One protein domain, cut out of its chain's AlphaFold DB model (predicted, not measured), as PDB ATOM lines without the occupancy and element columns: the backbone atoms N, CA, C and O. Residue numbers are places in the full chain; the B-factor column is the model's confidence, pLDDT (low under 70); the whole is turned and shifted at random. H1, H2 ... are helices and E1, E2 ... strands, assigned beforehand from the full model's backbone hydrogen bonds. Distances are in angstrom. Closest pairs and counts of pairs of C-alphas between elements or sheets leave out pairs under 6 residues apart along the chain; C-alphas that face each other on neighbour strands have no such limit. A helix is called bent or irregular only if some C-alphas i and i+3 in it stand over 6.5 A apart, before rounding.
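Overview. This is residues 53 to 221 of the 368 residues of an uncharacterized protein of Thermoprotei archaeon (UniProt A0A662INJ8). What does the model look like? One face of a twisted wall of six strands is crossed by the long helix H2, with H1 at one end of H2 and H4 packed on residues 136 to 149 of H2, by the edge strand E2. H3 stands up over E1, and no named helix covers the wall's other face. What makes it up? The printed part has 169 residues with four named helices and six named strands, along the chain E1 E2 E3 E4 H1 H2 H3 E5 E6 H4, in a sheet ordered E2 - E3 - E4 - E1 - E5 - E6, all antiparallel; the class is mixed. How large is it? It is compact, with a radius of gyration of the C-alphas of 16.5 A and spans of 46 by 37 by 28 A.

Along the chain. Where are the first strands? E1 is residues 53 to 59, from C-alpha 53 at (134.113, 126.320, 132.583); E2 is 67 to 73, E3 is 79 to 88, 28.8 A long, and E4 is 98 to 107, 29.1 A. Which helices follow? H1 is residues 110 to 118 and H2 is 120 to 149, 42.3 A long. H2 has a kink of 29 degrees near residue 129 and is neither bent nor irregular, but only just: C-alphas 129 and 132 are 6.0 A apart. What comes last? H3 is residues 164 to 170, E5 171 to 178, E6 181 to 186, and H4 205 to 219, 21.1 A, ending at C-alpha 219 (128.554, 109.786, 131.090).

Arrangement. How do the strands pair? Within hydrogen-bond range are N 70 and O 82 at 2.8 A in hairpin E2 and E3, N 83 and O 103 at 2.8 A in hairpin E3 and E4, N 55 and O 104 at 2.8 A between E1 and E4, N 54 and O 175 at 2.8 A between E1 and E5, and N 178 and O 181 at 2.9 A in hairpin E5 and E6. E2 E3 E4 are a meander, each the antiparallel neighbour of the one before; with E1, the antiparallel neighbour of E4, they make a Greek key. What is on the sheet? H1, H2, H3 and H4 are on one face, in two layers; H2, at a height of 7.9 A over the sheet, runs across the strands. What does the hub H2 touch? It touches H4, closest C-alphas Ser 140 and Met 215, 5.6 A, at a steep tilt of 47 degrees, opposite ways; H1, Ala 123 and Ile 116, 4.9 A; and H3, Phe 135 and Leu 164, 6.3 A, about perpendicular at 89 degrees. Are the helix backbones complete? Every O i to N i+4 pair is within hydrogen-bond range in H1, H3 and H4, and 22 of 26 in H2.

Size, cuts and confidence. Which links are long? H2 to H3, residues 150 to 163, and E6 to H4, residues 187 to 204; the printed part has no cut. Where is confidence low? The mean pLDDT of the printed part is 70.9, and 60 residues are under 70, among them residues 87 to 99 and 172 to 202.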
ATOM      1  N   VAL A  53     133.108 126.600 131.557       81.50
ATOM      2  CA  VAL A  53     134.113 126.320 132.583       81.50
ATOM      3  C   VAL A  53     135.241 125.502 131.970       81.50
ATOM      4  O   VAL A  53     135.006 124.506 131.287       81.50
ATOM      5  N   ILE A  54     136.474 125.929 132.223       79.38
ATOM      6  CA  ILE A  54     137.693 125.323 131.694       79.38
ATOM      7  C   ILE A  54     138.503 124.750 132.854       79.38
ATOM      8  O   ILE A  54     138.798 125.461 133.819       79.38
ATOM      9  N   TYR A  55     138.903 123.487 132.728       79.06
ATOM     10  CA  TYR A  55     139.821 122.804 133.635       79.06
ATOM     11  C   TYR A  55     141.072 122.387 132.877       79.06
ATOM     12  O   TYR A  55     140.978 121.676 131.878       79.06
ATOM     13  N   THR A  56     142.242 122.760 133.389       79.25
ATOM     14  CA  THR A  56     143.527 122.326 132.832       79.25
ATOM     15  C   THR A  56     144.316 121.534 133.860       79.25
ATOM     16  O   THR A  56     144.568 122.011 134.970       79.25
ATOM     17  N   ILE A  57     144.737 120.327 133.490       80.88
ATOM     18  CA  ILE A  57     145.390 119.360 134.380       80.88
ATOM     19  C   ILE A  57     146.666 118.854 133.721       80.88
ATOM     20  O   ILE A  57     146.679 118.553 132.533       80.88
ATOM     21  N   GLU A  58     147.741 118.731 134.499       78.31
ATOM     22  CA  GLU A  58     148.944 118.020 134.060       78.31
ATOM     23  C   GLU A  58     148.876 116.564 134.525       78.31
ATOM     24  O   GLU A  58     148.669 116.303 135.713       78.31
ATOM     25  N   LEU A  59     149.051 115.619 133.603       79.19
ATOM     26  CA  LEU A  59     149.104 114.195 133.930       79.19
ATOM     27  C   LEU A  59     150.544 113.746 134.189       79.19
ATOM     28  O   LEU A  59     151.508 114.325 133.689       79.19
ATOM     29  N   SER A  60     150.678 112.687 134.984       71.62
ATOM     30  CA  SER A  60     151.962 112.133 135.430       71.62
ATOM     31  C   SER A  60     152.721 111.349 134.359       71.62
ATOM     32  O   SER A  60     153.880 111.012 134.579       71.62
ATOM     33  N   PHE A  61     152.080 111.043 133.232       66.38
ATOM     34  CA  PHE A  61     152.666 110.317 132.108       66.38
ATOM     35  C   PHE A  61     152.886 111.241 130.910       66.38
ATOM     36  O   PHE A  61     152.346 112.348 130.859       66.38
ATOM     37  N   CYS A  62     153.658 110.784 129.927       68.88
ATOM     38  CA  CYS A  62     153.795 111.437 128.631       68.88
ATOM     39  C   CYS A  62     152.798 110.829 127.643       68.88
ATOM     40  O   CYS A  62     152.794 109.621 127.417       68.88
ATOM     41  N   PHE A  63     151.937 111.641 127.050       72.25
ATOM     42  CA  PHE A  63     150.997 111.183 126.045       72.25
ATOM     43  C   PHE A  63     151.784 110.877 124.769       72.25
ATOM     44  O   PHE A  63     152.629 111.680 124.375       72.25
ATOM     45  N   PRO A  64     151.598 109.699 124.152       67.31
ATOM     46  CA  PRO A  64     152.396 109.328 122.987       67.31
ATOM     47  C   PRO A  64     151.997 110.087 121.714       67.31
ATOM     48  O   PRO A  64     152.785 110.098 120.772       67.31
ATOM     49  N   TYR A  65     150.826 110.732 121.701       71.88
ATOM     50  CA  TYR A  65     150.311 111.534 120.587       71.88
ATOM     51  C   TYR A  65     150.484 113.033 120.863       71.88
ATOM     52  O   TYR A  65     150.645 113.445 122.013       71.88
ATOM     53  N   GLU A  66     150.478 113.854 119.814       67.44
ATOM     54  CA  GLU A  66     150.726 115.299 119.939       67.44
ATOM     55  C   GLU A  66     149.527 116.056 120.509       67.44
ATOM     56  O   GLU A  66     149.669 116.807 121.476       67.44
ATOM     57  N   CYS A  67     148.356 115.835 119.915       74.00
ATOM     58  CA  CYS A  67     147.100 116.493 120.243       74.00
ATOM     59  C   CYS A  67     145.946 115.576 119.847       74.00
ATOM     60  O   CYS A  67     145.892 115.092 118.720       74.00
ATOM     61  N   GLU A  68     145.016 115.372 120.770       82.19
ATOM     62  CA  GLU A  68     143.768 114.659 120.537       82.19
ATOM     63  C   GLU A  68     142.605 115.472 121.082       82.19
ATOM     64  O   GLU A  68     142.670 115.975 122.206       82.19
ATOM     65  N   ALA A  69     141.541 115.583 120.290       83.62
ATOM     66  CA  ALA A  69     140.335 116.315 120.642       83.62
ATOM     67  C   ALA A  69     139.126 115.373 120.666       83.62
ATOM     68  O   ALA A  69     138.914 114.577 119.750       83.62
ATOM     69  N   PHE A  70     138.319 115.489 121.716       86.69
ATOM     70  CA  PHE A  70     137.074 114.753 121.894       86.69
ATOM     71  C   PHE A  70     135.944 115.745 122.146       86.69
ATOM     72  O   PHE A  70     136.013 116.532 123.091       86.69
ATOM     73  N   GLU A  71     134.902 115.693 121.320       88.81
ATOM     74  CA  GLU A  71     133.683 116.482 121.500       88.81
ATOM     75  C   GLU A  71     132.524 115.560 121.882       88.81
ATOM     76  O   GLU A  71     132.252 114.571 121.204       88.81
ATOM     77  N   ILE A  72     131.865 115.867 122.997       87.94
ATOM     78  CA  ILE A  72     130.828 115.029 123.601       87.94
ATOM     79  C   ILE A  72     129.622 115.902 123.927       87.94
ATOM     80  O   ILE A  72     129.765 117.021 124.421       87.94
ATOM     81  N   LYS A  73     128.420 115.372 123.702       86.50
ATOM     82  CA  LYS A  73     127.171 115.974 124.172       86.50
ATOM     83  C   LYS A  73     126.671 115.212 125.399       86.50
ATOM     84  O   LYS A  73     126.468 114.003 125.336       86.50
ATOM     85  N   LEU A  74     126.500 115.914 126.516       82.50
ATOM     86  CA  LEU A  74     125.967 115.360 127.759       82.50
ATOM     87  C   LEU A  74     124.450 115.141 127.659       82.50
ATOM     88  O   LEU A  74     123.773 115.699 126.793       82.50
ATOM     89  N   ARG A  75     123.905 114.334 128.578       76.69
ATOM     90  CA  ARG A  75     122.466 114.009 128.644       76.69
ATOM     91  C   ARG A  75     121.566 115.239 128.759       76.69
ATOM     92  O   ARG A  75     120.476 115.243 128.205       76.69
ATOM     93  N   ASP A  76     122.021 116.266 129.464       79.31
ATOM     94  CA  ASP A  76     121.304 117.533 129.632       79.31
ATOM     95  C   ASP A  76     121.482 118.491 128.440       79.31
ATOM     96  O   ASP A  76     121.060 119.642 128.488       79.31
ATOM     97  N   GLY A  77     122.092 118.014 127.354       80.81
ATOM     98  CA  GLY A  77     122.253 118.740 126.104       80.81
ATOM     99  C   GLY A  77     123.527 119.575 126.009       80.81
ATOM    100  O   GLY A  77     123.851 119.997 124.897       80.81
ATOM    101  N   ARG A  78     124.263 119.764 127.114       85.75
ATOM    102  CA  ARG A  78     125.503 120.555 127.137       85.75
ATOM    103  C   ARG A  78     126.597 119.919 126.298       85.75
ATOM    104  O   ARG A  78     126.761 118.696 126.304       85.75
ATOM    105  N   LYS A  79     127.392 120.747 125.626       88.19
ATOM    106  CA  LYS A  79     128.581 120.291 124.906       88.19
ATOM    107  C   LYS A  79     129.823 120.346 125.785       88.19
ATOM    108  O   LYS A  79     130.007 121.236 126.614       88.19
ATOM    109  N   VAL A  80     130.706 119.381 125.574       89.38
ATOM    110  CA  VAL A  80     132.003 119.295 126.234       89.38
ATOM    111  C   VAL A  80     133.073 119.042 125.188       89.38
ATOM    112  O   VAL A  80     132.914 118.165 124.344       89.38
ATOM    113  N   LYS A  81     134.176 119.784 125.274       87.38
ATOM    114  CA  LYS A  81     135.386 119.548 124.483       87.38
ATOM    115  C   LYS A  81     136.533 119.186 125.412       87.38
ATOM    116  O   LYS A  81     136.802 119.901 126.375       87.38
ATOM    117  N   MET A  82     137.211 118.082 125.139       88.88
ATOM    118  CA  MET A  82     138.406 117.662 125.863       88.88
ATOM    119  C   MET A  82     139.577 117.558 124.895       88.88
ATOM    120  O   MET A  82     139.494 116.852 123.897       88.88
ATOM    121  N   TYR A  83     140.672 118.226 125.236       82.25
ATOM    122  CA  TYR A  83     141.927 118.196 124.499       82.25
ATOM    123  C   TYR A  83     142.990 117.525 125.359       82.25
ATOM    124  O   TYR A  83     143.165 117.919 126.513       82.25
ATOM    125  N   ILE A  84     143.708 116.548 124.814       84.56
ATOM    126  CA  ILE A  84     144.904 115.970 125.432       84.56
ATOM    127  C   ILE A  84     146.089 116.292 124.541       84.56
ATOM    128  O   ILE A  84     146.079 115.977 123.357       84.56
ATOM    129  N   GLU A  85     147.113 116.902 125.115       75.81
ATOM    130  CA  GLU A  85     148.266 117.394 124.374       75.81
ATOM    131  C   GLU A  85     149.570 116.999 125.068       75.81
ATOM    132  O   GLU A  85     149.697 117.019 126.301       75.81
ATOM    133  N   ARG A  86     150.566 116.654 124.260       70.25
ATOM    134  CA  ARG A  86     151.941 116.461 124.707       70.25
ATOM    135  C   ARG A  86     152.673 117.789 124.581       70.25
ATOM    136  O   ARG A  86     153.000 118.224 123.487       70.25
ATOM    137  N   VAL A  87     152.980 118.411 125.714       67.06
ATOM    138  CA  VAL A  87     153.625 119.726 125.766       67.06
ATOM    139  C   VAL A  87     155.088 119.581 126.182       67.06
ATOM    140  O   VAL A  87     155.379 118.877 127.154       67.06
ATOM    141  N   PRO A  88     156.027 120.267 125.520       56.16
ATOM    142  CA  PRO A  88     157.408 120.364 125.980       56.16
ATOM    143  C   PRO A  88     157.524 121.076 127.342       56.16
ATOM    144  O   PRO A  88     156.717 121.930 127.721       56.16
ATOM    145  N   LYS A  89     158.535 120.708 128.134       52.44
ATOM    146  CA  LYS A  89     158.856 121.337 129.423       52.44
ATOM    147  C   LYS A  89     159.956 122.380 129.241       52.44
ATOM    148  O   LYS A  89     161.051 122.040 128.816       52.44
ATOM    149  N   ARG A  90     159.698 123.606 129.713       44.88
ATOM    150  CA  ARG A  90     160.644 124.744 129.677       44.88
ATOM    151  C   ARG A  90     161.987 124.514 130.376       44.88
ATOM    152  O   ARG A  90     162.966 125.151 130.026       44.88
ATOM    153  N   TYR A  91     162.035 123.654 131.396       40.56
ATOM    154  CA  TYR A  91     163.259 123.378 132.152       40.56
ATOM    155  C   TYR A  91     163.428 121.873 132.359       40.56
ATOM    156  O   TYR A  91     162.686 121.244 133.119       40.56
ATOM    157  N   VAL A  92     164.441 121.298 131.711       43.66
ATOM    158  CA  VAL A  92     164.831 119.888 131.841       43.66
ATOM    159  C   VAL A  92     165.841 119.753 132.989       43.66
ATOM    160  O   VAL A  92     167.011 119.451 132.786       43.66
ATOM    161  N   ARG A  93     165.420 120.008 134.237       32.34
ATOM    162  CA  ARG A  93     166.215 119.603 135.413       32.34
ATOM    163  C   ARG A  93     165.802 118.185 135.812       32.34
ATOM    164  O   ARG A  93     164.759 117.986 136.428       32.34
ATOM    165  N   ASN A  94     166.623 117.204 135.438       33.16
ATOM    166  CA  ASN A  94     166.564 115.803 135.888       33.16
ATOM    167  C   ASN A  94     165.272 115.015 135.560       33.16
ATOM    168  O   ASN A  94     165.012 113.990 136.187       33.16
ATOM    169  N   ARG A  95     164.452 115.460 134.596       45.09
ATOM    170  CA  ARG A  95     163.212 114.778 134.166       45.09
ATOM    171  C   ARG A  95     162.996 114.903 132.659       45.09
ATOM    172  O   ARG A  95     163.609 115.741 132.019       45.09
ATOM    173  N   LEU A  96     162.101 114.077 132.119       46.41
ATOM    174  CA  LEU A  96     161.827 113.963 130.682       46.41
ATOM    175  C   LEU A  96     161.289 115.263 130.056       46.41
ATOM    176  O   LEU A  96     160.557 115.985 130.746       46.41
ATOM    177  N   PRO A  97     161.592 115.527 128.766       54.03
ATOM    178  CA  PRO A  97     161.360 116.815 128.102       54.03
ATOM    179  C   PRO A  97     159.890 117.149 127.833       54.03
ATOM    180  O   PRO A  97     159.596 118.267 127.435       54.03
ATOM    181  N   PHE A  98     158.959 116.226 128.084       59.97
ATOM    182  CA  PHE A  98     157.535 116.411 127.805       59.97
ATOM    183  C   PHE A  98     156.675 116.196 129.054       59.97
ATOM    184  O   PHE A  98     157.043 115.463 129.980       59.97
ATOM    185  N   LYS A  99     155.526 116.865 129.082       68.56
ATOM    186  CA  LYS A  99     154.405 116.650 130.001       68.56
ATOM    187  C   LYS A  99     153.134 116.436 129.189       68.56
ATOM    188  O   LYS A  99     153.031 116.924 128.071       68.56
ATOM    189  N   THR A 100     152.152 115.774 129.781       76.88
ATOM    190  CA  THR A 100     150.804 115.718 129.209       76.88
ATOM    191  C   THR A 100     149.938 116.765 129.866       76.88
ATOM    192  O   THR A 100     149.864 116.811 131.095       76.88
ATOM    193  N   LEU A 101     149.272 117.581 129.064       79.88
ATOM    194  CA  LEU A 101     148.248 118.502 129.526       79.88
ATOM    195  C   LEU A 101     146.890 118.004 129.034       79.88
ATOM    196  O   LEU A 101     146.762 117.551 127.901       79.88
ATOM    197  N   VAL A 102     145.878 118.082 129.888       86.12
ATOM    198  CA  VAL A 102     144.485 117.895 129.494       86.12
ATOM    199  C   VAL A 102     143.745 119.193 129.739       86.12
ATOM    200  O   VAL A 102     143.822 119.738 130.840       86.12
ATOM    201  N   THR A 103     143.028 119.671 128.728       83.88
ATOM    202  CA  THR A 103     142.119 120.814 128.821       83.88
ATOM    203  C   THR A 103     140.690 120.318 128.611       83.88
ATOM    204  O   THR A 103     140.377 119.810 127.542       83.88
ATOM    205  N   ILE A 104     139.826 120.458 129.615       87.12
ATOM    206  CA  ILE A 104     138.400 120.102 129.551       87.12
ATOM    207  C   ILE A 104     137.591 121.393 129.572       87.12
ATOM    208  O   ILE A 104     137.741 122.197 130.489       87.12
ATOM    209  N   ILE A 105     136.735 121.575 128.578       85.62
ATOM    210  CA  ILE A 105     135.885 122.747 128.390       85.62
ATOM    211  C   ILE A 105     134.438 122.273 128.442       85.62
ATOM    212  O   ILE A 105     134.011 121.516 127.574       85.62
ATOM    213  N   ILE A 106     133.690 122.716 129.446       87.75
ATOM    214  CA  ILE A 106     132.275 122.379 129.629       87.75
ATOM    215  C   ILE A 106     131.446 123.625 129.336       87.75
ATOM    216  O   ILE A 106     131.676 124.665 129.953       87.75
ATOM    217  N   GLU A 107     130.505 123.522 128.399       89.81
ATOM    218  CA  GLU A 107     129.559 124.588 128.069       89.81
ATOM    219  C   GLU A 107     128.642 124.902 129.262       89.81
ATOM    220  O   GLU A 107     128.106 123.996 129.908       89.81
ATOM    221  N   LEU A 108     128.471 126.193 129.546       85.44
ATOM    222  CA  LEU A 108     127.500 126.690 130.520       85.44
ATOM    223  C   LEU A 108     126.133 126.841 129.856       85.44
ATOM    224  O   LEU A 108     126.047 127.325 128.727       85.44
ATOM    225  N   ASN A 109     125.067 126.476 130.566       87.31
ATOM    226  CA  ASN A 109     123.715 126.789 130.103       87.31
ATOM    227  C   ASN A 109     123.355 128.264 130.388       87.31
ATOM    228  O   ASN A 109     124.031 128.948 131.159       87.31
ATOM    229  N   GLU A 110     122.283 128.763 129.765       83.38
ATOM    230  CA  GLU A 110     121.869 130.171 129.906       83.38
ATOM    231  C   GLU A 110     121.540 130.552 131.359       83.38
ATOM    232  O   GLU A 110     121.911 131.628 131.817       83.38
ATOM    233  N   PHE A 111     120.943 129.641 132.130       84.31
ATOM    234  CA  PHE A 111     120.636 129.879 133.543       84.31
ATOM    235  C   PHE A 111     121.905 130.057 134.399       84.31
ATOM    236  O   PHE A 111     122.002 130.967 135.220       84.31
ATOM    237  N   GLU A 112     122.918 129.216 134.188       84.19
ATOM    238  CA  GLU A 112     124.219 129.324 134.852       84.19
ATOM    239  C   GLU A 112     124.947 130.602 134.440       84.19
ATOM    240  O   GLU A 112     125.541 131.268 135.290       84.19
ATOM    241  N   LYS A 113     124.866 130.975 133.157       82.31
ATOM    242  CA  LYS A 113     125.397 132.242 132.650       82.31
ATOM    243  C   LYS A 113     124.784 133.426 133.399       82.31
ATOM    244  O   LYS A 113     125.532 134.254 133.920       82.31
ATOM    245  N   GLU A 114     123.458 133.501 133.481       82.19
ATOM    246  CA  GLU A 114     122.748 134.584 134.174       82.19
ATOM    247  C   GLU A 114     123.165 134.692 135.645       82.19
ATOM    248  O   GLU A 114     123.468 135.786 136.130       82.19
ATOM    249  N   ILE A 115     123.275 133.556 136.340       80.06
ATOM    250  CA  ILE A 115     123.722 133.508 137.737       80.06
ATOM    251  C   ILE A 115     125.151 134.041 137.894       80.06
ATOM    252  O   ILE A 115     125.421 134.805 138.820       80.06
ATOM    253  N   ILE A 116     126.068 133.640 137.012       75.81
ATOM    254  CA  ILE A 116     127.483 134.035 137.074       75.81
ATOM    255  C   ILE A 116     127.649 135.536 136.836       75.81
ATOM    256  O   ILE A 116     128.465 136.175 137.501       75.81
ATOM    257  N   VAL A 117     126.874 136.105 135.908       76.00
ATOM    258  CA  VAL A 117     126.885 137.548 135.623       76.00
ATOM    259  C   VAL A 117     126.417 138.351 136.840       76.00
ATOM    260  O   VAL A 117     126.943 139.434 137.095       76.00
ATOM    261  N   GLN A 118     125.465 137.818 137.608       77.38
ATOM    262  CA  GLN A 118     124.915 138.482 138.790       77.38
ATOM    263  C   GLN A 118     125.779 138.305 140.049       77.38
ATOM    264  O   GLN A 118     125.810 139.202 140.890       77.38
ATOM    265  N   ASP A 119     126.471 137.171 140.207       73.25
ATOM    266  CA  ASP A 119     127.197 136.832 141.436       73.25
ATOM    267  C   ASP A 119     128.441 135.958 141.178       73.25
ATOM    268  O   ASP A 119     128.365 134.757 140.885       73.25
ATOM    269  N   LYS A 120     129.624 136.548 141.391       66.56
ATOM    270  CA  LYS A 120     130.917 135.860 141.248       66.56
ATOM    271  C   LYS A 120     131.115 134.715 142.250       66.56
ATOM    272  O   LYS A 120     131.771 133.728 141.925       66.56
ATOM    273  N   ILE A 121     130.537 134.786 143.452       69.44
ATOM    274  CA  ILE A 121     130.657 133.710 144.452       69.44
ATOM    275  C   ILE A 121     129.911 132.460 143.965       69.44
ATOM    276  O   ILE A 121     130.400 131.337 144.124       69.44
ATOM    277  N   LYS A 122     128.767 132.635 143.292       75.38
ATOM    278  CA  LYS A 122     128.014 131.523 142.692       75.38
ATOM    279  C   LYS A 122     128.730 130.894 141.495       75.38
ATOM    280  O   LYS A 122     128.598 129.688 141.291       75.38
ATOM    281  N   ALA A 123     129.571 131.647 140.781       69.69
ATOM    282  CA  ALA A 123     130.416 131.104 139.714       69.69
ATOM    283  C   ALA A 123     131.383 130.024 140.216       69.69
ATOM    284  O   ALA A 123     131.564 128.982 139.577       69.69
ATOM    285  N   LYS A 124     131.952 130.224 141.411       69.88
ATOM    286  CA  LYS A 124     132.805 129.221 142.055       69.88
ATOM    287  C   LYS A 124     132.033 127.938 142.362       69.88
ATOM    288  O   LYS A 124     132.564 126.855 142.127       69.88
ATOM    289  N   LYS A 125     130.790 128.043 142.831       77.25
ATOM    290  CA  LYS A 125     129.951 126.879 143.141       77.25
ATOM    291  C   LYS A 125     129.597 126.077 141.884       77.25
ATOM    292  O   LYS A 125     129.823 124.871 141.856       77.25
ATOM    293  N   ILE A 126     129.173 126.747 140.810       80.81
ATOM    294  CA  ILE A 126     128.874 126.103 139.515       80.81
ATOM    295  C   ILE A 126     130.104 125.357 138.988       80.81
ATOM    296  O   ILE A 126     130.043 124.189 138.608       80.81
ATOM    297  N   ALA A 127     131.271 125.997 139.030       78.75
ATOM    298  CA  ALA A 127     132.493 125.349 138.585       78.75
ATOM    299  C   ALA A 127     132.989 124.244 139.560       78.75
ATOM    300  O   ALA A 127     133.865 123.463 139.194       78.75
ATOM    301  N   GLU A 128     132.504 124.158 140.805       79.19
ATOM    302  CA  GLU A 128     132.785 123.026 141.709       79.19
ATOM    303  C   GLU A 128     131.878 121.845 141.363       79.19
ATOM    304  O   GLU A 128     132.350 120.714 141.265       79.19
ATOM    305  N   GLU A 129     130.603 122.116 141.084       84.31
ATOM    306  CA  GLU A 129     129.629 121.118 140.636       84.31
ATOM    307  C   GLU A 129     130.077 120.464 139.317       84.31
ATOM    308  O   GLU A 129     130.116 119.235 139.200       84.31
ATOM    309  N   LEU A 130     130.546 121.270 138.359       87.75
ATOM    310  CA  LEU A 130     131.057 120.789 137.072       87.75
ATOM    311  C   LEU A 130     132.417 120.076 137.156       87.75
ATOM    312  O   LEU A 130     132.765 119.313 136.249       87.75
ATOM    313  N   ALA A 131     133.161 120.226 138.259       86.69
ATOM    314  CA  ALA A 131     134.428 119.518 138.447       86.69
ATOM    315  C   ALA A 131     134.211 118.000 138.546       86.69
ATOM    316  O   ALA A 131     135.042 117.224 138.078       86.69
ATOM    317  N   SER A 132     133.067 117.565 139.089       87.25
ATOM    318  CA  SER A 132     132.673 116.151 139.125       87.25
ATOM    319  C   SER A 132     132.528 115.565 137.716       87.25
ATOM    320  O   SER A 132     133.002 114.459 137.443       87.25
ATOM    321  N   THR A 133     131.939 116.329 136.794       88.31
ATOM    322  CA  THR A 133     131.799 115.941 135.385       88.31
ATOM    323  C   THR A 133     133.161 115.870 134.699       88.31
ATOM    324  O   THR A 133     133.474 114.863 134.065       88.31
ATOM    325  N   ALA A 134     134.007 116.888 134.885       88.56
ATOM    326  CA  ALA A 134     135.365 116.913 134.340       88.56
ATOM    327  C   ALA A 134     136.236 115.754 134.869       88.56
ATOM    328  O   ALA A 134     136.971 115.123 134.110       88.56
ATOM    329  N   PHE A 135     136.107 115.417 136.154       89.62
ATOM    330  CA  PHE A 135     136.774 114.268 136.761       89.62
ATOM    331  C   PHE A 135     136.342 112.942 136.124       89.62
ATOM    332  O   PHE A 135     137.197 112.148 135.726       89.62
ATOM    333  N   LYS A 136     135.028 112.707 135.991       88.88
ATOM    334  CA  LYS A 136     134.487 111.489 135.362       88.88
ATOM    335  C   LYS A 136     134.944 111.351 133.911       88.88
ATOM    336  O   LYS A 136     135.368 110.271 133.519       88.88
ATOM    337  N   LEU A 137     134.931 112.448 133.154       90.06
ATOM    338  CA  LEU A 137     135.441 112.508 131.782       90.06
ATOM    339  C   LEU A 137     136.906 112.083 131.689       90.06
ATOM    340  O   LEU A 137     137.239 111.171 130.936       90.06
ATOM    341  N   LEU A 138     137.775 112.706 132.487       91.06
ATOM    342  CA  LEU A 138     139.200 112.388 132.491       91.06
ATOM    343  C   LEU A 138     139.455 110.931 132.894       91.06
ATOM    344  O   LEU A 138     140.293 110.254 132.297       91.06
ATOM    345  N   LYS A 139     138.729 110.446 133.907       90.06
ATOM    346  CA  LYS A 139     138.819 109.058 134.360       90.06
ATOM    347  C   LYS A 139     138.420 108.091 133.247       90.06
ATOM    348  O   LYS A 139     139.197 107.188 132.943       90.06
ATOM    349  N   SER A 140     137.267 108.322 132.626       87.75
ATOM    350  CA  SER A 140     136.742 107.510 131.527       87.75
ATOM    351  C   SER A 140     137.717 107.453 130.352       87.75
ATOM    352  O   SER A 140     138.050 106.370 129.867       87.75
ATOM    353  N   PHE A 141     138.267 108.607 129.962       90.50
ATOM    354  CA  PHE A 141     139.288 108.700 128.922       90.50
ATOM    355  C   PHE A 141     140.509 107.833 129.236       90.50
ATOM    356  O   PHE A 141     140.854 106.961 128.443       90.50
ATOM    357  N   ILE A 142     141.154 108.036 130.394       87.88
ATOM    358  CA  ILE A 142     142.398 107.327 130.732       87.88
ATOM    359  C   ILE A 142     142.147 105.822 130.850       87.88
ATOM    360  O   ILE A 142     142.936 105.029 130.341       87.88
ATOM    361  N   VAL A 143     141.053 105.409 131.496       86.56
ATOM    362  CA  VAL A 143     140.700 103.989 131.631       86.56
ATOM    363  C   VAL A 143     140.500 103.354 130.256       86.56
ATOM    364  O   VAL A 143     141.121 102.332 129.963       86.56
ATOM    365  N   THR A 144     139.695 103.981 129.398       85.69
ATOM    366  CA  THR A 144     139.391 103.448 128.064       85.69
ATOM    367  C   THR A 144     140.622 103.416 127.178       85.69
ATOM    368  O   THR A 144     140.879 102.405 126.531       85.69
ATOM    369  N   TYR A 145     141.410 104.491 127.186       85.31
ATOM    370  CA  TYR A 145     142.653 104.584 126.435       85.31
ATOM    371  C   TYR A 145     143.555 103.379 126.724       85.31
ATOM    372  O   TYR A 145     143.933 102.667 125.799       85.31
ATOM    373  N   ARG A 146     143.807 103.070 128.004       84.94
ATOM    374  CA  ARG A 146     144.648 101.924 128.401       84.94
ATOM    375  C   ARG A 146     144.108 100.597 127.885       84.94
ATOM    376  O   ARG A 146     144.874  99.780 127.389       84.94
ATOM    377  N   ARG A 147     142.794 100.392 127.989       82.31
ATOM    378  CA  ARG A 147     142.140  99.145 127.571       82.31
ATOM    379  C   ARG A 147     142.186  98.944 126.064       82.31
ATOM    380  O   ARG A 147     142.378  97.823 125.612       82.31
ATOM    381  N   VAL A 148     142.003 100.017 125.295       82.00
ATOM    382  CA  VAL A 148     141.988  99.947 123.829       82.00
ATOM    383  C   VAL A 148     143.403  99.848 123.265       82.00
ATOM    384  O   VAL A 148     143.617  99.089 122.325       82.00
ATOM    385  N   THR A 149     144.374 100.575 123.825       74.19
ATOM    386  CA  THR A 149     145.746 100.605 123.290       74.19
ATOM    387  C   THR A 149     146.702  99.624 123.967       74.19
ATOM    388  O   THR A 149     147.839  99.478 123.522       74.19
ATOM    389  N   GLY A 150     146.312  99.012 125.088       70.19
ATOM    390  CA  GLY A 150     147.203  98.202 125.926       70.19
ATOM    391  C   GLY A 150     148.346  98.998 126.571       70.19
ATOM    392  O   GLY A 150     149.284  98.411 127.103       70.19
ATOM    393  N   THR A 151     148.316 100.336 126.517       72.12
ATOM    394  CA  THR A 151     149.398 101.188 127.026       72.12
ATOM    395  C   THR A 151     149.113 101.608 128.461       72.12
ATOM    396  O   THR A 151     148.212 102.404 128.698       72.12
ATOM    397  N   TYR A 152     149.915 101.139 129.415       65.44
ATOM    398  CA  TYR A 152     149.765 101.462 130.847       65.44
ATOM    399  C   TYR A 152     150.932 102.275 131.419       65.44
ATOM    400  O   TYR A 152     150.815 102.873 132.491       65.44
ATOM    401  N   TYR A 153     152.036 102.351 130.680       60.34
ATOM    402  CA  TYR A 153     153.187 103.172 131.009       60.34
ATOM    403  C   TYR A 153     153.688 103.881 129.758       60.34
ATOM    404  O   TYR A 153     153.910 103.259 128.723       60.34
ATOM    405  N   ASN A 154     153.897 105.185 129.872       56.03
ATOM    406  CA  ASN A 154     154.699 105.939 128.930       56.03
ATOM    407  C   ASN A 154     155.329 107.094 129.688       56.03
ATOM    408  O   ASN A 154     154.672 108.105 129.953       56.03
ATOM    409  N   ILE A 155     156.603 106.932 130.059       54.47
ATOM    410  CA  ILE A 155     157.356 107.999 130.727       54.47
ATOM    411  C   ILE A 155     156.615 108.415 132.030       54.47
ATOM    412  O   ILE A 155     156.502 109.581 132.397       54.47
ATOM    413  N   GLY A 156     156.039 107.417 132.709       53.84
ATOM    414  CA  GLY A 156     155.113 107.564 133.831       53.84
ATOM    415  C   GLY A 156     153.906 106.633 133.694       53.84
ATOM    416  O   GLY A 156     153.533 106.233 132.592       53.84
ATOM    417  N   VAL A 157     153.302 106.277 134.828       62.00
ATOM    418  CA  VAL A 157     152.125 105.396 134.869       62.00
ATOM    419  C   VAL A 157     150.887 106.151 134.383       62.00
ATOM    420  O   VAL A 157     150.623 107.276 134.828       62.00
ATOM    421  N   LEU A 158     150.129 105.530 133.477       72.88
ATOM    422  CA  LEU A 158     148.875 106.064 132.952       72.88
ATOM    423  C   LEU A 158     147.751 105.799 133.956       72.88
ATOM    424  O   LEU A 158     147.187 104.706 134.036       72.88
ATOM    425  N   GLU A 159     147.432 106.813 134.752       77.56
ATOM    426  CA  GLU A 159     146.471 106.709 135.846       77.56
ATOM    427  C   GLU A 159     145.666 108.007 135.992       77.56
ATOM    428  O   GLU A 159     146.254 109.097 135.988       77.56
ATOM    429  N   PRO A 160     144.330 107.914 136.118       83.56
ATOM    430  CA  PRO A 160     143.506 109.066 136.448       83.56
ATOM    431  C   PRO A 160     143.676 109.450 137.924       83.56
ATOM    432  O   PRO A 160     144.086 108.613 138.726       83.56
ATOM    433  N   PRO A 161     143.317 110.680 138.331       82.25
ATOM    434  CA  PRO A 161     143.218 111.008 139.752       82.25
ATOM    435  C   PRO A 161     142.351 109.974 140.493       82.25
ATOM    436  O   PRO A 161     141.346 109.506 139.954       82.25
ATOM    437  N   ALA A 162     142.726 109.600 141.715       80.94
ATOM    438  CA  ALA A 162     142.047 108.552 142.473       80.94
ATOM    439  C   ALA A 162     140.623 108.961 142.876       80.94
ATOM    440  O   ALA A 162     139.719 108.128 142.945       80.94
ATOM    441  N   ASN A 163     140.416 110.252 143.138       83.75
ATOM    442  CA  ASN A 163     139.135 110.822 143.532       83.75
ATOM    443  C   ASN A 163     139.023 112.301 143.108       83.75
ATOM    444  O   ASN A 163     139.977 112.904 142.607       83.75
ATOM    445  N   LEU A 164     137.838 112.885 143.316       84.25
ATOM    446  CA  LEU A 164     137.555 114.284 142.984       84.25
ATOM    447  C   LEU A 164     138.438 115.270 143.773       84.25
ATOM    448  O   LEU A 164     138.785 116.332 143.264       84.25
ATOM    449  N   GLU A 165     138.833 114.923 144.998       82.94
ATOM    450  CA  GLU A 165     139.710 115.765 145.814       82.94
ATOM    451  C   GLU A 165     141.114 115.855 145.206       82.94
ATOM    452  O   GLU A 165     141.651 116.946 145.018       82.94
ATOM    453  N   GLU A 166     141.695 114.717 144.827       81.50
ATOM    454  CA  GLU A 166     142.976 114.666 144.135       81.50
ATOM    455  C   GLU A 166     142.903 115.360 142.774       81.50
ATOM    456  O   GLU A 166     143.822 116.096 142.414       81.50
ATOM    457  N   PHE A 167     141.804 115.176 142.035       84.06
ATOM    458  CA  PHE A 167     141.547 115.918 140.803       84.06
ATOM    459  C   PHE A 167     141.623 117.428 141.056       84.06
ATOM    460  O   PHE A 167     142.430 118.105 140.426       84.06
ATOM    461  N   ASN A 168     140.876 117.939 142.037       79.06
ATOM    462  CA  ASN A 168     140.862 119.363 142.378       79.06
ATOM    463  C   ASN A 168     142.239 119.884 142.812       79.06
ATOM    464  O   ASN A 168     142.595 121.005 142.461       79.06
ATOM    465  N   ARG A 169     143.044 119.075 143.516       80.06
ATOM    466  CA  ARG A 169     144.434 119.429 143.866       80.06
ATOM    467  C   ARG A 169     145.364 119.482 142.645       80.06
ATOM    468  O   ARG A 169     146.327 120.243 142.654       80.06
ATOM    469  N   ARG A 170     145.115 118.658 141.618       73.88
ATOM    470  CA  ARG A 170     145.934 118.570 140.391       73.88
ATOM    471  C   ARG A 170     145.527 119.573 139.305       73.88
ATOM    472  O   ARG A 170     146.334 119.840 138.411       73.88
ATOM    473  N   VAL A 171     144.307 120.113 139.352       72.62
ATOM    474  CA  VAL A 171     143.845 121.173 138.442       72.62
ATOM    475  C   VAL A 171     144.734 122.406 138.611       72.62
ATOM    476  O   VAL A 171     144.791 123.015 139.676       72.62
ATOM    477  N   LYS A 172     145.449 122.766 137.542       60.62
ATOM    478  CA  LYS A 172     146.364 123.915 137.512       60.62
ATOM    479  C   LYS A 172     145.661 125.207 137.137       60.62
ATOM    480  O   LYS A 172     146.039 126.257 137.641       60.62
ATOM    481  N   ILE A 173     144.681 125.110 136.241       57.06
ATOM    482  CA  ILE A 173     143.877 126.237 135.775       57.06
ATOM    483  C   ILE A 173     142.421 125.849 135.918       57.06
ATOM    484  O   ILE A 173     141.997 124.805 135.416       57.06
ATOM    485  N   ARG A 174     141.668 126.718 136.582       55.44
ATOM    486  CA  ARG A 174     140.215 126.678 136.607       55.44
ATOM    487  C   ARG A 174     139.709 128.065 136.248       55.44
ATOM    488  O   ARG A 174     139.969 129.020 136.981       55.44
ATOM    489  N   SER A 175     139.035 128.165 135.108       64.06
ATOM    490  CA  SER A 175     138.584 129.440 134.550       64.06
ATOM    491  C   SER A 175     137.123 129.368 134.151       64.06
ATOM    492  O   SER A 175     136.662 128.341 133.659       64.06
ATOM    493  N   VAL A 176     136.414 130.472 134.351       59.47
ATOM    494  CA  VAL A 176     135.049 130.662 133.858       59.47
ATOM    495  C   VAL A 176     135.100 131.738 132.782       59.47
ATOM    496  O   VAL A 176     135.665 132.811 133.007       59.47
ATOM    497  N   VAL A 177     134.550 131.426 131.614       58.12
ATOM    498  CA  VAL A 177     134.447 132.321 130.461       58.12
ATOM    499  C   VAL A 177     132.974 132.628 130.238       58.12
ATOM    500  O   VAL A 177     132.174 131.696 130.195       58.12
ATOM    501  N   ILE A 178     132.628 133.907 130.097       59.25
ATOM    502  CA  ILE A 178     131.283 134.391 129.761       59.25
ATOM    503  C   ILE A 178     131.401 135.389 128.609       59.25
ATOM    504  O   ILE A 178     132.207 136.316 128.668       59.25
ATOM    505  N   ASP A 179     130.619 135.188 127.551       61.47
ATOM    506  CA  ASP A 179     130.636 135.967 126.307       61.47
ATOM    507  C   ASP A 179     132.058 136.175 125.743       61.47
ATOM    508  O   ASP A 179     132.424 137.250 125.264       61.47
ATOM    509  N   GLY A 180     132.891 135.132 125.831       56.53
ATOM    510  CA  GLY A 180     134.286 135.149 125.381       56.53
ATOM    511  C   GLY A 180     135.249 135.933 126.284       56.53
ATOM    512  O   GLY A 180     136.437 136.013 125.975       56.53
ATOM    513  N   LYS A 181     134.776 136.489 127.407       52.34
ATOM    514  CA  LYS A 181     135.595 137.199 128.398       52.34
ATOM    515  C   LYS A 181     135.857 136.312 129.612       52.34
ATOM    516  O   LYS A 181     134.959 135.645 130.119       52.34
ATOM    517  N   LEU A 182     137.096 136.317 130.104       55.66
ATOM    518  CA  LEU A 182     137.454 135.627 131.344       55.66
ATOM    519  C   LEU A 182     136.864 136.379 132.545       55.66
ATOM    520  O   LEU A 182     137.252 137.513 132.817       55.66
ATOM    521  N   THR A 183     135.944 135.741 133.265       47.88
ATOM    522  CA  THR A 183     135.260 136.324 134.431       47.88
ATOM    523  C   THR A 183     135.919 135.974 135.765       47.88
ATOM    524  O   THR A 183     135.782 136.752 136.707       47.88
ATOM    525  N   ASP A 184     136.662 134.860 135.844       45.88
ATOM    526  CA  ASP A 184     137.442 134.478 137.032       45.88
ATOM    527  C   ASP A 184     138.653 133.594 136.688       45.88
ATOM    528  O   ASP A 184     138.609 132.767 135.769       45.88
ATOM    529  N   LEU A 185     139.756 133.791 137.418       37.25
ATOM    530  CA  LEU A 185     141.095 133.366 137.004       37.25
ATOM    531  C   LEU A 185     141.887 132.815 138.198       37.25
ATOM    532  O   LEU A 185     142.517 133.559 138.947       37.25
ATOM    533  N   TYR A 186     141.923 131.492 138.350       40.12
ATOM    534  CA  TYR A 186     142.878 130.841 139.249       40.12
ATOM    535  C   TYR A 186     144.098 130.407 138.426       40.12
ATOM    536  O   TYR A 186     144.106 129.346 137.811       40.12
ATOM    537  N   ARG A 187     145.089 131.315 138.374       28.02
ATOM    538  CA  ARG A 187     146.416 131.219 137.726       28.02
ATOM    539  C   ARG A 187     146.436 130.658 136.295       28.02
ATOM    540  O   ARG A 187     146.714 129.489 136.071       28.02
ATOM    541  N   ILE A 188     146.338 131.553 135.314       25.06
ATOM    542  CA  ILE A 188     146.905 131.330 133.977       25.06
ATOM    543  C   ILE A 188     148.434 131.315 134.106       25.06
ATOM    544  O   ILE A 188     149.024 132.249 134.648       25.06
ATOM    545  N   MET A 189     149.093 130.273 133.597       25.06
ATOM    546  CA  MET A 189     150.513 130.380 133.259       25.06
ATOM    547  C   MET A 189     150.627 131.011 131.867       25.06
ATOM    548  O   MET A 189     150.065 130.451 130.926       25.06
ATOM    549  N   PRO A 190     151.382 132.110 131.693       24.52
ATOM    550  CA  PRO A 190     151.730 132.584 130.363       24.52
ATOM    551  C   PRO A 190     152.593 131.527 129.669       24.52
ATOM    552  O   PRO A 190     153.559 131.011 130.254       24.52
ATOM    553  N   VAL A 191     152.234 131.182 128.431       29.42
ATOM    554  CA  VAL A 191     153.090 130.415 127.523       29.42
ATOM    555  C   VAL A 191     154.218 131.350 127.059       29.42
ATOM    556  O   VAL A 191     153.944 132.400 126.502       29.42
ATOM    557  N   LYS A 192     155.470 131.028 127.396       27.80
ATOM    558  CA  LYS A 192     156.693 131.563 126.784       27.80
ATOM    559  C   LYS A 192     157.359 130.414 126.032       27.80
ATOM    560  O   LYS A 192     157.320 129.283 126.543       27.80
ATOM    561  N   GLU A 193     157.884 130.786 124.873       32.81
ATOM    562  CA  GLU A 193     158.465 130.011 123.776       32.81
ATOM    563  C   GLU A 193     159.638 129.104 124.185       32.81
ATOM    564  O   GLU A 193     160.176 129.197 125.294       32.81
ATOM    565  N   ASP A 194     159.972 128.241 123.224       28.06
ATOM    566  CA  ASP A 194     161.116 127.342 123.068       28.06
ATOM    567  C   ASP A 194     160.997 125.864 123.498       28.06
ATOM    568  O   ASP A 194     161.042 125.497 124.678       28.06
ATOM    569  N   SER A 195     161.040 125.023 122.445       27.22
ATOM    570  CA  SER A 195     161.467 123.609 122.294       27.22
ATOM    571  C   SER A 195     160.359 122.655 121.831       27.22
ATOM    572  O   SER A 195     159.539 122.240 122.636       27.22
ATOM    573  N   LEU A 196     160.382 122.213 120.568       33.31
ATOM    574  CA  LEU A 196     159.442 121.250 119.969       33.31
ATOM    575  C   LEU A 196     160.171 119.979 119.489       33.31
ATOM    576  O   LEU A 196     161.246 120.057 118.910       33.31
ATOM    577  N   ILE A 197     159.550 118.809 119.682       32.56
ATOM    578  CA  ILE A 197     159.751 117.637 118.813       32.56
ATOM    579  C   ILE A 197     158.378 117.346 118.224       32.56
ATOM    580  O   ILE A 197     157.478 116.947 118.966       32.56
ATOM    581  N   ILE A 198     158.236 117.575 116.920       34.94
ATOM    582  CA  ILE A 198     157.032 117.250 116.157       34.94
ATOM    583  C   ILE A 198     157.228 115.859 115.548       34.94
ATOM    584  O   ILE A 198     158.080 115.658 114.687       34.94
ATOM    585  N   VAL A 199     156.422 114.901 115.988       37.28
ATOM    586  CA  VAL A 199     156.124 113.668 115.259       37.28
ATOM    587  C   VAL A 199     154.604 113.576 115.244       37.28
ATOM    588  O   VAL A 199     154.012 113.075 116.200       37.28
ATOM    589  N   LYS A 200     153.988 114.081 114.165       43.31
ATOM    590  CA  LYS A 200     152.536 114.073 113.918       43.31
ATOM    591  C   LYS A 200     151.996 112.649 113.891       43.31
ATOM    592  O   LYS A 200     151.786 112.065 112.831       43.31
ATOM    593  N   LYS A 201     151.780 112.076 115.069       57.47
ATOM    594  CA  LYS A 201     151.048 110.834 115.252       57.47
ATOM    595  C   LYS A 201     149.718 111.203 115.885       57.47
ATOM    596  O   LYS A 201     149.690 111.701 117.010       57.47
ATOM    597  N   LEU A 202     148.651 110.976 115.130       64.25
ATOM    598  CA  LEU A 202     147.280 110.992 115.619       64.25
ATOM    599  C   LEU A 202     146.885 109.568 116.020       64.25
ATOM    600  O   LEU A 202     147.465 108.593 115.527       64.25
ATOM    601  N   LEU A 203     145.902 109.453 116.903       75.81
ATOM    602  CA  LEU A 203     145.196 108.212 117.159       75.81
ATOM    603  C   LEU A 203     144.591 107.701 115.853       75.81
ATOM    604  O   LEU A 203     144.024 108.454 115.056       75.81
ATOM    605  N   GLU A 204     144.678 106.390 115.647       82.50
ATOM    606  CA  GLU A 204     143.923 105.743 114.582       82.50
ATOM    607  C   GLU A 204     142.426 106.009 114.800       82.50
ATOM    608  O   GLU A 204     141.928 105.999 115.931       82.50
ATOM    609  N   ARG A 205     141.697 106.294 113.713       81.50
ATOM    610  CA  ARG A 205     140.293 106.733 113.793       81.50
ATOM    611  C   ARG A 205     139.398 105.727 114.515       81.50
ATOM    612  O   ARG A 205     138.446 106.120 115.181       81.50
ATOM    613  N   ASP A 206     139.674 104.435 114.383       83.69
ATOM    614  CA  ASP A 206     138.916 103.387 115.061       83.69
ATOM    615  C   ASP A 206     139.154 103.408 116.583       83.69
ATOM    616  O   ASP A 206     138.200 103.272 117.348       83.69
ATOM    617  N   ILE A 207     140.397 103.630 117.029       82.56
ATOM    618  CA  ILE A 207     140.769 103.783 118.441       82.56
ATOM    619  C   ILE A 207     140.116 105.040 119.015       82.56
ATOM    620  O   ILE A 207     139.498 104.973 120.079       82.56
ATOM    621  N   HIS A 208     140.202 106.163 118.297       85.50
ATOM    622  CA  HIS A 208     139.556 107.418 118.686       85.50
ATOM    623  C   HIS A 208     138.046 107.229 118.887       85.50
ATOM    624  O   HIS A 208     137.525 107.519 119.965       85.50
ATOM    625  N   ASN A 209     137.362 106.615 117.917       83.31
ATOM    626  CA  ASN A 209     135.926 106.343 117.993       83.31
ATOM    627  C   ASN A 209     135.558 105.381 119.135       83.31
ATOM    628  O   ASN A 209     134.548 105.586 119.808       83.31
ATOM    629  N   LYS A 210     136.367 104.344 119.395       85.06
ATOM    630  CA  LYS A 210     136.162 103.434 120.540       85.06
ATOM    631  C   LYS A 210     136.229 104.193 121.866       85.06
ATOM    632  O   LYS A 210     135.375 103.977 122.727       85.06
ATOM    633  N   ILE A 211     137.206 105.092 122.013       85.81
ATOM    634  CA  ILE A 211     137.354 105.938 123.204       85.81
ATOM    635  C   ILE A 211     136.147 106.867 123.347       85.81
ATOM    636  O   ILE A 211     135.505 106.878 124.397       85.81
ATOM    637  N   LEU A 212     135.790 107.587 122.282       85.88
ATOM    638  CA  LEU A 212     134.673 108.530 122.279       85.88
ATOM    639  C   LEU A 212     133.338 107.858 122.639       85.88
ATOM    640  O   LEU A 212     132.584 108.369 123.473       85.88
ATOM    641  N   ASN A 213     133.060 106.693 122.051       83.75
ATOM    642  CA  ASN A 213     131.844 105.932 122.325       83.75
ATOM    643  C   ASN A 213     131.769 105.502 123.792       83.75
ATOM    644  O   ASN A 213     130.730 105.677 124.429       83.75
ATOM    645  N   HIS A 214     132.870 104.997 124.358       81.81
ATOM    646  CA  HIS A 214     132.889 104.574 125.758       81.81
ATOM    647  C   HIS A 214     132.670 105.749 126.714       81.81
ATOM    648  O   HIS A 214     131.833 105.656 127.614       81.81
ATOM    649  N   MET A 215     133.352 106.876 126.472       83.31
ATOM    650  CA  MET A 215     133.169 108.098 127.257       83.31
ATOM    651  C   MET A 215     131.716 108.577 127.221       83.31
ATOM    652  O   MET A 215     131.144 108.934 128.251       83.31
ATOM    653  N   THR A 216     131.092 108.533 126.044       80.81
ATOM    654  CA  THR A 216     129.690 108.920 125.866       80.81
ATOM    655  C   THR A 216     128.747 107.992 126.635       80.81
ATOM    656  O   THR A 216     127.829 108.475 127.301       80.81
ATOM    657  N   MET A 217     128.977 106.674 126.605       77.25
ATOM    658  CA  MET A 217     128.160 105.696 127.337       77.25
ATOM    659  C   MET A 217     128.277 105.846 128.859       77.25
ATOM    660  O   MET A 217     127.254 105.846 129.547       77.25
ATOM    661  N   GLU A 218     129.497 106.018 129.379       75.19
ATOM    662  CA  GLU A 218     129.754 106.133 130.820       75.19
ATOM    663  C   GLU A 218     129.116 107.402 131.407       75.19
ATOM    664  O   GLU A 218     128.432 107.350 132.432       75.19
ATOM    665  N   LEU A 219     129.239 108.540 130.715       73.75
ATOM    666  CA  LEU A 219     128.554 109.786 131.090       73.75
ATOM    667  C   LEU A 219     127.041 109.692 130.943       73.75
ATOM    668  O   LEU A 219     126.288 110.298 131.707       73.75
ATOM    669  N   SER A 220     126.596 108.906 129.969       69.69
ATOM    670  CA  SER A 220     125.193 108.602 129.781       69.69
ATOM    671  C   SER A 220     124.711 107.526 130.737       69.69
ATOM    672  O   SER A 220     123.652 106.991 130.460       69.69
ATOM    673  N   GLY A 221     125.420 107.170 131.816       64.38
ATOM    674  CA  GLY A 221     124.958 106.230 132.847       64.38
ATOM    675  C   GLY A 221     124.493 104.867 132.321       64.38
ATOM    676  O   GLY A 221     123.765 104.167 133.021       64.38
TER     677      GLY A 221